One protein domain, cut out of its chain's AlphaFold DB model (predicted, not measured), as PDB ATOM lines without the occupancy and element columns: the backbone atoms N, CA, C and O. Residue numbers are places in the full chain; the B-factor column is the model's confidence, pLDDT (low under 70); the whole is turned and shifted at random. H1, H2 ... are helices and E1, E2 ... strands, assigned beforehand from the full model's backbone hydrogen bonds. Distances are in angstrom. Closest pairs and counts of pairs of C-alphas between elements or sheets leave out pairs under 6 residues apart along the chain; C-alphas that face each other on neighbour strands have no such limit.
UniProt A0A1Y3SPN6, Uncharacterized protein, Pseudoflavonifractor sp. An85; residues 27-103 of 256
ATOM      1  N   GLY A  27     377.850 315.549 410.534       96.88
ATOM      2  CA  GLY A  27     379.296 315.673 410.588       96.88
ATOM      3  C   GLY A  27     379.815 315.456 411.995       96.88
ATOM      4  O   GLY A  27     379.185 315.855 412.970       96.88
ATOM      5  N   ARG A  28     381.025 314.928 412.103       97.38
ATOM      6  CA  ARG A  28     381.808 314.954 413.332       97.38
ATOM      7  C   ARG A  28     383.215 315.422 413.008       97.38
ATOM      8  O   ARG A  28     383.897 314.819 412.184       97.38
ATOM      9  N   LEU A  29     383.661 316.494 413.649       97.25
ATOM     10  CA  LEU A  29     385.046 316.941 413.553       97.25
ATOM     11  C   LEU A  29     385.820 316.406 414.760       97.25
ATOM     12  O   LEU A  29     385.390 316.569 415.897       97.25
ATOM     13  N   ILE A  30     386.976 315.791 414.527       96.44
ATOM     14  CA  ILE A  30     387.894 315.396 415.600       96.44
ATOM     15  C   ILE A  30     389.188 316.181 415.437       96.44
ATOM     16  O   ILE A  30     389.930 315.998 414.469       96.44
ATOM     17  N   TRP A  31     389.466 317.053 416.403       95.75
ATOM     18  CA  TRP A  31     390.695 317.831 416.468       95.75
ATOM     19  C   TRP A  31     391.729 317.101 417.323       95.75
ATOM     20  O   TRP A  31     391.513 316.875 418.515       95.75
ATOM     21  N   ARG A  32     392.852 316.716 416.714       95.38
ATOM     22  CA  ARG A  32     393.936 315.999 417.393       95.38
ATOM     23  C   ARG A  32     395.206 316.829 417.405       95.38
ATOM     24  O   ARG A  32     395.744 317.154 416.345       95.38
ATOM     25  N   GLU A  33     395.749 317.090 418.584       92.88
ATOM     26  CA  GLU A  33     397.000 317.841 418.757       92.88
ATOM     27  C   GLU A  33     398.254 316.978 418.547       92.88
ATOM     28  O   GLU A  33     399.239 317.058 419.275       92.88
ATOM     29  N   GLU A  34     398.243 316.146 417.509       92.56
ATOM     30  CA  GLU A  34     399.303 315.183 417.218       92.56
ATOM     31  C   GLU A  34     399.835 315.321 415.789       92.56
ATOM     32  O   GLU A  34     399.210 315.908 414.895       92.56
ATOM     33  N   LYS A  35     401.029 314.770 415.549       89.50
ATOM     34  CA  LYS A  35     401.567 314.660 414.191       89.50
ATOM     35  C   LYS A  35     400.741 313.641 413.411       89.50
ATOM     36  O   LYS A  35     400.559 312.517 413.848       89.50
ATOM     37  N   GLY A  36     400.314 314.016 412.210       89.19
ATOM     38  CA  GLY A  36     399.556 313.112 411.354       89.19
ATOM     39  C   GLY A  36     399.023 313.770 410.090       89.19
ATOM     40  O   GLY A  36     399.209 314.976 409.844       89.19
ATOM     41  N   ARG A  37     398.360 312.947 409.275       87.12
ATOM     42  CA  ARG A  37     397.534 313.375 408.144       87.12
ATOM     43  C   ARG A  37     396.076 313.323 408.587       87.12
ATOM     44  O   ARG A  37     395.695 312.403 409.293       87.12
ATOM     45  N   GLY A  38     395.284 314.302 408.158       89.25
ATOM     46  CA  GLY A  38     393.839 314.212 408.337       89.25
ATOM     47  C   GLY A  38     393.269 313.050 407.526       89.25
ATOM     48  O   GLY A  38     393.787 312.735 406.451       89.25
ATOM     49  N   SER A  39     392.211 312.449 408.046       93.94
ATOM     50  CA  SER A  39     391.465 311.345 407.445       93.94
ATOM     51  C   SER A  39     389.970 311.646 407.515       93.94
ATOM     52  O   SER A  39     389.551 312.631 408.129       93.94
ATOM     53  N   GLN A  40     389.172 310.809 406.863       96.12
ATOM     54  CA  GLN A  40     387.722 310.845 406.964       96.12
ATOM     55  C   GLN A  40     387.169 309.422 406.922       96.12
ATOM     56  O   GLN A  40     387.774 308.554 406.295       96.12
ATOM     57  N   GLU A  41     386.029 309.212 407.562       96.50
ATOM     58  CA  GLU A  41     385.341 307.928 407.663       96.50
ATOM     59  C   GLU A  41     383.840 308.187 407.666       96.50
ATOM     60  O   GLU A  41     383.367 309.106 408.338       96.50
ATOM     61  N   LEU A  42     383.104 307.384 406.905       95.94
ATOM     62  CA  LEU A  42     381.651 307.394 406.900       95.94
ATOM     63  C   LEU A  42     381.167 306.120 407.588       95.94
ATOM     64  O   LEU A  42     381.409 305.026 407.084       95.94
ATOM     65  N   ALA A  43     380.484 306.287 408.715       94.00
ATOM     66  CA  ALA A  43     379.817 305.211 409.438       94.00
ATOM     67  C   ALA A  43     378.297 305.399 409.367       94.00
ATOM     68  O   ALA A  43     377.812 306.514 409.163       94.00
ATOM     69  N   TYR A  44     377.555 304.312 409.554       91.94
ATOM     70  CA  TYR A  44     376.095 304.319 409.598       91.94
ATOM     71  C   TYR A  44     375.636 303.811 410.958       91.94
ATOM     72  O   TYR A  44     376.054 302.738 411.387       91.94
ATOM     73  N   TYR A  45     374.782 304.591 411.614       89.62
ATOM     74  CA  TYR A  45     374.114 304.211 412.851       89.62
ATOM     75  C   TYR A  45     372.625 304.116 412.545       89.62
ATOM     76  O   TYR A  45     371.944 305.137 412.436       89.62
ATOM     77  N   ASP A  46     372.164 302.888 412.300       83.69
ATOM     78  CA  ASP A  46     370.881 302.619 411.647       83.69
ATOM     79  C   ASP A  46     370.793 303.374 410.299       83.69
ATOM     80  O   ASP A  46     371.685 303.247 409.455       83.69
ATOM     81  N   ALA A  47     369.780 304.217 410.094       84.38
ATOM     82  CA  ALA A  47     369.634 305.018 408.881       84.38
ATOM     83  C   ALA A  47     370.410 306.354 408.908       84.38
ATOM     84  O   ALA A  47     370.316 307.124 407.949       84.38
ATOM     85  N   LEU A  48     371.152 306.668 409.981       91.38
ATOM     86  CA  LEU A  48     371.850 307.947 410.145       91.38
ATOM     87  C   LEU A  48     373.320 307.861 409.692       91.38
ATOM     88  O   LEU A  48     374.133 307.229 410.373       91.38
ATOM     89  N   PRO A  49     373.712 308.542 408.596       94.62
ATOM     90  CA  PRO A  49     375.111 308.615 408.203       94.62
ATOM     91  C   PRO A  49     375.879 309.617 409.076       94.62
ATOM     92  O   PRO A  49     375.489 310.784 409.185       94.62
ATOM     93  N   LEU A  50     377.008 309.178 409.633       96.31
ATOM     94  CA  LEU A  50     377.968 310.001 410.368       96.31
ATOM     95  C   LEU A  50     379.284 310.097 409.592       96.31
ATOM     96  O   LEU A  50     380.059 309.141 409.536       96.31
ATOM     97  N   LEU A  51     379.563 311.273 409.031       97.38
ATOM     98  CA  LEU A  51     380.853 311.577 408.419       97.38
ATOM     99  C   LEU A  51     381.797 312.159 409.472       97.38
ATOM    100  O   LEU A  51     381.682 313.325 409.856       97.38
ATOM    101  N   THR A  52     382.769 311.360 409.896       97.75
ATOM    102  CA  THR A  52     383.822 311.793 410.811       97.75
ATOM    103  C   THR A  52     385.034 312.274 410.026       97.75
ATOM    104  O   THR A  52     385.512 311.594 409.122       97.75
ATOM    105  N   VAL A  53     385.546 313.458 410.365       97.75
ATOM    106  CA  VAL A  53     386.737 314.052 409.751       97.75
ATOM    107  C   VAL A  53     387.758 314.381 410.830       97.75
ATOM    108  O   VAL A  53     387.493 315.152 411.752       97.75
ATOM    109  N   TRP A  54     388.961 313.833 410.684       97.19
ATOM    110  CA  TRP A  54     390.070 314.072 411.597       97.19
ATOM    111  C   TRP A  54     390.965 315.193 411.096       97.19
ATOM    112  O   TRP A  54     391.438 315.191 409.954       97.19
ATOM    113  N   VAL A  55     391.279 316.118 411.995       96.44
ATOM    114  CA  VAL A  55     392.267 317.169 411.781       96.44
ATOM    115  C   VAL A  55     393.409 316.979 412.766       96.44
ATOM    116  O   VAL A  55     393.296 317.300 413.941       96.44
ATOM    117  N   CYS A  56     394.540 316.485 412.266       95.12
ATOM    118  CA  CYS A  56     395.787 316.481 413.025       95.12
ATOM    119  C   CYS A  56     396.425 317.875 412.955       95.12
ATOM    120  O   CYS A  56     396.707 318.376 411.859       95.12
ATOM    121  N   ALA A  57     396.688 318.494 414.094       93.50
ATOM    122  CA  ALA A  57     397.248 319.832 414.211       93.50
ATOM    123  C   ALA A  57     398.175 319.895 415.438       93.50
ATOM    124  O   ALA A  57     397.757 320.357 416.495       93.50
ATOM    125  N   PRO A  58     399.437 319.442 415.313       92.62
ATOM    126  CA  PRO A  58     400.364 319.421 416.434       92.62
ATOM    127  C   PRO A  58     400.594 320.839 416.983       92.62
ATOM    128  O   PRO A  58     400.506 321.814 416.222       92.62
ATOM    129  N   PRO A  59     400.919 320.979 418.281       89.75
ATOM    130  CA  PRO A  59     400.943 322.272 418.964       89.75
ATOM    131  C   PRO A  59     401.902 323.267 418.302       89.75
ATOM    132  O   PRO A  59     401.536 324.422 418.089       89.75
ATOM    133  N   ASN A  60     403.064 322.787 417.845       92.38
ATOM    134  CA  ASN A  60     404.104 323.561 417.160       92.38
ATOM    135  C   ASN A  60     403.811 323.885 415.679       92.38
ATOM    136  O   ASN A  60     404.659 324.448 414.984       92.38
ATOM    137  N   MET A  61     402.643 323.511 415.151       93.12
ATOM    138  CA  MET A  61     402.250 323.853 413.787       93.12
ATOM    139  C   MET A  61     401.880 325.336 413.686       93.12
ATOM    140  O   MET A  61     401.017 325.810 414.419       93.12
ATOM    141  N   GLY A  62     402.466 326.044 412.716       94.56
ATOM    142  CA  GLY A  62     402.097 327.433 412.432       94.56
ATOM    143  C   GLY A  62     400.598 327.592 412.148       94.56
ATOM    144  O   GLY A  62     400.001 326.771 411.441       94.56
ATOM    145  N   GLU A  63     400.001 328.659 412.679       93.75
ATOM    146  CA  GLU A  63     398.554 328.907 412.676       93.75
ATOM    147  C   GLU A  63     397.934 328.843 411.274       93.75
ATOM    148  O   GLU A  63     396.946 328.142 411.062       93.75
ATOM    149  N   TRP A  64     398.580 329.447 410.269       94.75
ATOM    150  CA  TRP A  64     398.142 329.367 408.869       94.75
ATOM    151  C   TRP A  64     397.937 327.922 408.385       94.75
ATOM    152  O   TRP A  64     396.989 327.616 407.654       94.75
ATOM    153  N   ARG A  65     398.808 326.995 408.805       94.00
ATOM    154  CA  ARG A  65     398.721 325.585 408.414       94.00
ATOM    155  C   ARG A  65     397.599 324.866 409.166       94.00
ATOM    156  O   ARG A  65     396.940 324.026 408.552       94.00
ATOM    157  N   LYS A  66     397.352 325.225 410.433       93.94
ATOM    158  CA  LYS A  66     396.197 324.757 411.219       93.94
ATOM    159  C   LYS A  66     394.885 325.185 410.545       93.94
ATOM    160  O   LYS A  66     394.082 324.323 410.190       93.94
ATOM    161  N   VAL A  67     394.751 326.472 410.208       93.50
ATOM    162  CA  VAL A  67     393.598 327.026 409.467       93.50
ATOM    163  C   VAL A  67     393.408 326.322 408.124       93.50
ATOM    164  O   VAL A  67     392.295 325.940 407.770       93.50
ATOM    165  N   ARG A  68     394.483 326.105 407.355       94.19
ATOM    166  CA  ARG A  68     394.396 325.415 406.058       94.19
ATOM    167  C   ARG A  68     393.881 323.979 406.198       94.19
ATOM    168  O   ARG A  68     393.109 323.533 405.349       94.19
ATOM    169  N   ARG A  69     394.305 323.250 407.236       94.81
ATOM    170  CA  ARG A  69     393.821 321.886 407.508       94.81
ATOM    171  C   ARG A  69     392.355 321.890 407.929       94.81
ATOM    172  O   ARG A  69     391.593 321.102 407.378       94.81
ATOM    173  N   LEU A  70     391.957 322.820 408.796       95.12
ATOM    174  CA  LEU A  70     390.556 322.993 409.171       95.12
ATOM    175  C   LEU A  70     389.685 323.306 407.948       95.12
ATOM    176  O   LEU A  70     388.707 322.610 407.710       95.12
ATOM    177  N   LYS A  71     390.073 324.275 407.108       95.56
ATOM    178  CA  LYS A  71     389.333 324.617 405.877       95.56
ATOM    179  C   LYS A  71     389.161 323.419 404.943       95.56
ATOM    180  O   LYS A  71     388.126 323.293 404.296       95.56
ATOM    181  N   LYS A  72     390.157 322.527 404.869       95.94
ATOM    182  CA  LYS A  72     390.041 321.279 404.102       95.94
ATOM    183  C   LYS A  72     388.987 320.344 404.707       95.94
ATOM    184  O   LYS A  72     388.190 319.801 403.951       95.94
ATOM    185  N   ALA A  73     388.971 320.180 406.029       96.38
ATOM    186  CA  ALA A  73     387.975 319.365 406.723       96.38
ATOM    187  C   ALA A  73     386.556 319.937 406.582       96.38
ATOM    188  O   ALA A  73     385.642 319.221 406.190       96.38
ATOM    189  N   VAL A  74     386.398 321.247 406.790       96.56
ATOM    190  CA  VAL A  74     385.139 321.981 406.579       96.56
ATOM    191  C   VAL A  74     384.634 321.793 405.149       96.56
ATOM    192  O   VAL A  74     383.467 321.483 404.940       96.56
ATOM    193  N   ARG A  75     385.519 321.901 404.150       96.62
ATOM    194  CA  ARG A  75     385.152 321.661 402.749       96.62
ATOM    195  C   ARG A  75     384.695 320.223 402.504       96.62
ATOM    196  O   ARG A  75     383.745 320.043 401.755       96.62
ATOM    197  N   ALA A  76     385.346 319.230 403.109       96.31
ATOM    198  CA  ALA A  76     384.947 317.829 402.975       96.31
ATOM    199  C   ALA A  76     383.543 317.583 403.556       96.31
ATOM    200  O   ALA A  76     382.701 316.998 402.881       96.31
ATOM    201  N   LEU A  77     383.265 318.114 404.752       96.62
ATOM    202  CA  LEU A  77     381.938 318.057 405.377       96.62
ATOM    203  C   LEU A  77     380.872 318.745 404.504       96.62
ATOM    204  O   LEU A  77     379.834 318.157 404.211       96.62
ATOM    205  N   ALA A  78     381.152 319.959 404.022       94.75
ATOM    206  CA  ALA A  78     380.225 320.708 403.175       94.75
ATOM    207  C   ALA A  78     379.942 319.999 401.837       94.75
ATOM    208  O   ALA A  78     378.800 319.959 401.389       94.75
ATOM    209  N   GLN A  79     380.962 319.399 401.213       94.88
ATOM    210  CA  GLN A  79     380.810 318.629 399.972       94.88
ATOM    211  C   GLN A  79     379.986 317.352 400.159       94.88
ATOM    212  O   GLN A  79     379.332 316.918 399.216       94.88
ATOM    213  N   ALA A  80     379.981 316.780 401.363       94.38
ATOM    214  CA  ALA A  80     379.116 315.661 401.717       94.38
ATOM    215  C   ALA A  80     377.673 316.090 402.053       94.38
ATOM    216  O   ALA A  80     376.845 315.240 402.358       94.38
ATOM    217  N   GLY A  81     377.351 317.388 402.014       94.44
ATOM    218  CA  GLY A  81     376.015 317.894 402.336       94.44
ATOM    219  C   GLY A  81     375.709 317.950 403.835       94.44
ATOM    220  O   GLY A  81     374.544 318.076 404.215       94.44
ATOM    221  N   VAL A  82     376.734 317.875 404.690       95.88
ATOM    222  CA  VAL A  82     376.581 318.006 406.144       95.88
ATOM    223  C   VAL A  82     376.059 319.399 406.491       95.88
ATOM    224  O   VAL A  82     376.633 320.407 406.079       95.88
ATOM    225  N   ARG A  83     374.999 319.450 407.303       93.00
ATOM    226  CA  ARG A  83     374.439 320.703 407.847       93.00
ATOM    227  C   ARG A  83     374.656 320.852 409.348       93.00
ATOM    228  O   ARG A  83     374.931 321.956 409.811       93.00
ATOM    229  N   GLN A  84     374.546 319.747 410.082       94.88
ATOM    230  CA  GLN A  84     374.750 319.679 411.526       94.88
ATOM    231  C   GLN A  84     376.072 318.981 411.829       94.88
ATOM    232  O   GLN A  84     376.365 317.944 411.230       94.88
ATOM    233  N   VAL A  85     376.862 319.535 412.747       96.31
ATOM    234  CA  VAL A  85     378.178 318.989 413.092       96.31
ATOM    235  C   VAL A  85     378.363 318.872 414.602       96.31
ATOM    236  O   VAL A  85     378.062 319.796 415.356       96.31
ATOM    237  N   ILE A  86     378.915 317.740 415.031       96.25
ATOM    238  CA  ILE A  86     379.509 317.576 416.354       96.25
ATOM    239  C   ILE A  86     380.895 318.203 416.290       96.25
ATOM    240  O   ILE A  86     381.788 317.712 415.588       96.25
ATOM    241  N   TRP A  87     381.044 319.323 416.982       94.94
ATOM    242  CA  TRP A  87     382.268 320.103 416.995       94.94
ATOM    243  C   TRP A  87     383.003 319.901 418.317       94.94
ATOM    244  O   TRP A  87     382.348 319.927 419.356       94.94
ATOM    245  N   PRO A  88     384.326 319.687 418.307       93.38
ATOM    246  CA  PRO A  88     385.047 319.374 419.524       93.38
ATOM    247  C   PRO A  88     385.448 320.663 420.255       93.38
ATOM    248  O   PRO A  88     385.865 321.638 419.623       93.38
ATOM    249  N   ASP A  89     385.370 320.642 421.586       90.06
ATOM    250  CA  ASP A  89     385.623 321.815 422.439       90.06
ATOM    251  C   ASP A  89     387.073 322.310 422.378       90.06
ATOM    252  O   ASP A  89     387.357 323.485 422.595       90.06
ATOM    253  N   ASN A  90     388.011 321.419 422.045       92.75
ATOM    254  CA  ASN A  90     389.428 321.748 421.897       92.75
ATOM    255  C   ASN A  90     389.776 322.376 420.533       92.75
ATOM    256  O   ASN A  90     390.941 322.694 420.289       92.75
ATOM    257  N   CYS A  91     388.812 322.534 419.620       91.00
ATOM    258  CA  CYS A  91     389.042 323.238 418.365       91.00
ATOM    259  C   CYS A  91     389.015 324.759 418.607       91.00
ATOM    260  O   CYS A  91     387.995 325.275 419.059       91.00
ATOM    261  N   PRO A  92     390.070 325.511 418.238       88.06
ATOM    262  CA  PRO A  92     390.120 326.962 418.462       88.06
ATOM    263  C   PRO A  92     389.088 327.785 417.677       88.06
ATOM    264  O   PRO A  92     388.891 328.960 417.969       88.06
ATOM    265  N   TRP A  93     388.476 327.200 416.647       92.19
ATOM    266  CA  TRP A  93     387.477 327.850 415.796       92.19
ATOM    267  C   TRP A  93     386.106 327.256 416.067       92.19
ATOM    268  O   TRP A  93     386.018 326.071 416.370       92.19
ATOM    269  N   SER A  94     385.037 328.031 415.896       91.50
ATOM    270  CA  SER A  94     383.680 327.542 416.154       91.50
ATOM    271  C   SER A  94     383.025 326.893 414.925       91.50
ATOM    272  O   SER A  94     383.281 327.267 413.777       91.50
ATOM    273  N   ALA A  95     382.096 325.961 415.162       91.94
ATOM    274  CA  ALA A  95     381.262 325.366 414.109       91.94
ATOM    275  C   ALA A  95     380.462 326.416 413.321       91.94
ATOM    276  O   ALA A  95     380.317 326.316 412.102       91.94
ATOM    277  N   ARG A  96     379.971 327.446 414.024       91.12
ATOM    278  CA  ARG A  96     379.142 328.507 413.446       91.12
ATOM    279  C   ARG A  96     379.927 329.356 412.450       91.12
ATOM    280  O   ARG A  96     379.423 329.628 411.365       91.12
ATOM    281  N   GLU A  97     381.162 329.730 412.780       91.31
ATOM    282  CA  GLU A  97     382.062 330.437 411.854       91.31
ATOM    283  C   GLU A  97     382.422 329.580 410.633       91.31
ATOM    284  O   GLU A  97     382.657 330.109 409.549       91.31
ATOM    285  N   ALA A  98     382.431 328.253 410.793       91.31
ATOM    286  CA  ALA A  98     382.641 327.302 409.705       91.31
ATOM    287  C   ALA A  98     381.384 327.036 408.848       91.31
ATOM    288  O   ALA A  98     381.483 326.316 407.855       91.31
ATOM    289  N   GLY A  99     380.231 327.622 409.192       93.12
ATOM    290  CA  GLY A  99     378.984 327.506 408.431       93.12
ATOM    291  C   GLY A  99     378.126 326.284 408.770       93.12
ATOM    292  O   GLY A  99     377.219 325.961 408.007       93.12
ATOM    293  N   PHE A 100     378.388 325.613 409.894       94.62
ATOM    294  CA  PHE A 100     377.588 324.477 410.351       94.62
ATOM    295  C   PHE A 100     376.678 324.851 411.517       94.62
ATOM    296  O   PHE A 100     377.021 325.678 412.366       94.62
ATOM    297  N   ALA A 101     375.524 324.191 411.578       91.69
ATOM    298  CA  ALA A 101     374.676 324.219 412.756       91.69
ATOM    299  C   ALA A 101     375.255 323.279 413.831       91.69
ATOM    300  O   ALA A 101     375.622 322.142 413.513       91.69
ATOM    301  N   PRO A 102     375.350 323.712 415.097       89.44
ATOM    302  CA  PRO A 102     375.603 322.788 416.193       89.44
ATOM    303  C   PRO A 102     374.388 321.874 416.401       89.44
ATOM    304  O   PRO A 102     373.269 322.194 415.993       89.44
ATOM    305  N   ILE A 103     374.617 320.738 417.052       92.69
ATOM    306  CA  ILE A 103     373.543 319.847 417.489       92.69
ATOM    307  C   ILE A 103     373.091 320.292 418.875       92.69
ATOM    308  O   ILE A 103     373.888 320.341 419.812       92.69
TER     309      ILE A 103
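AT A GLANCE: This is residues 27 to 103 of the 256 residues of an uncharacterized protein of Pseudoflavonifractor sp. An85 (UniProt A0A1Y3SPN6). A strongly twisted sheet of four strands, E2 E3 E1 E4 in order, has one helix, H1, packed along one face. The tip of hairpin E2 and E3 reaches out at one end of the long axis, and the stretch after E4 folds back to pair with it. The printed part has 77 residues, with E1, E2, E3, H1 and E4 along the chain; the class is mixed, helices and strands, and the sheet is mixed. It is compact, radius of gyration of the C-alphas 12.1 A, yet elongated, spanning 40 by 23 by 21 A.

HOW THE PARTS SIT: Start at E1, residues 27 to 32, an inner strand. E3, residues 48 to 56, is its parallel neighbour; look at N 28 and O 51, 2.8 A apart. E2, residues 40 to 45, forms an antiparallel hairpin with E3; N 43 and O 50 are 3.0 A apart. On the other side of E1, find parallel edge strand E4, residues 84 to 86, with N 86 and O 27 2.8 A apart. H1, residues 63 to 79, is on the sheet at a height of 9.6 A, over E3 and E1, and runs along the strands, at 13 degrees to E3 on the local plane. Its closest C-alphas to E3 are Ala 73 and Val 53, 6.2 A apart. Every O i to N i+4 pair in H1 is within hydrogen-bond range. E3, H1 and E4 form a split strand-helix-strand unit, two parallel strands joined through a helix with E1 between them, its crossover right-handed. E2 and E4 are apart.

IN THESE COORDINATES: Find C-alpha 27 at (379.296, 315.673, 410.588), where E1 begins. E2 spans 16.2 A, E3 25.6 A. H1 starts at C-alpha 63, (398.554, 328.907, 412.676), and spans 24.1 A. E4 ends at C-alpha 86, (379.509, 317.576, 416.354).

THE WHOLE: The C-alphas of Ala 47 and Asn 60 are the farthest apart, 40.0 A. The printed part has no cut and no long link. Residues 87 to 103 hold no named element, but residues 101 to 102 pair parallel with 84 to 85 of E4. No printed residue is under 70 in pLDDT.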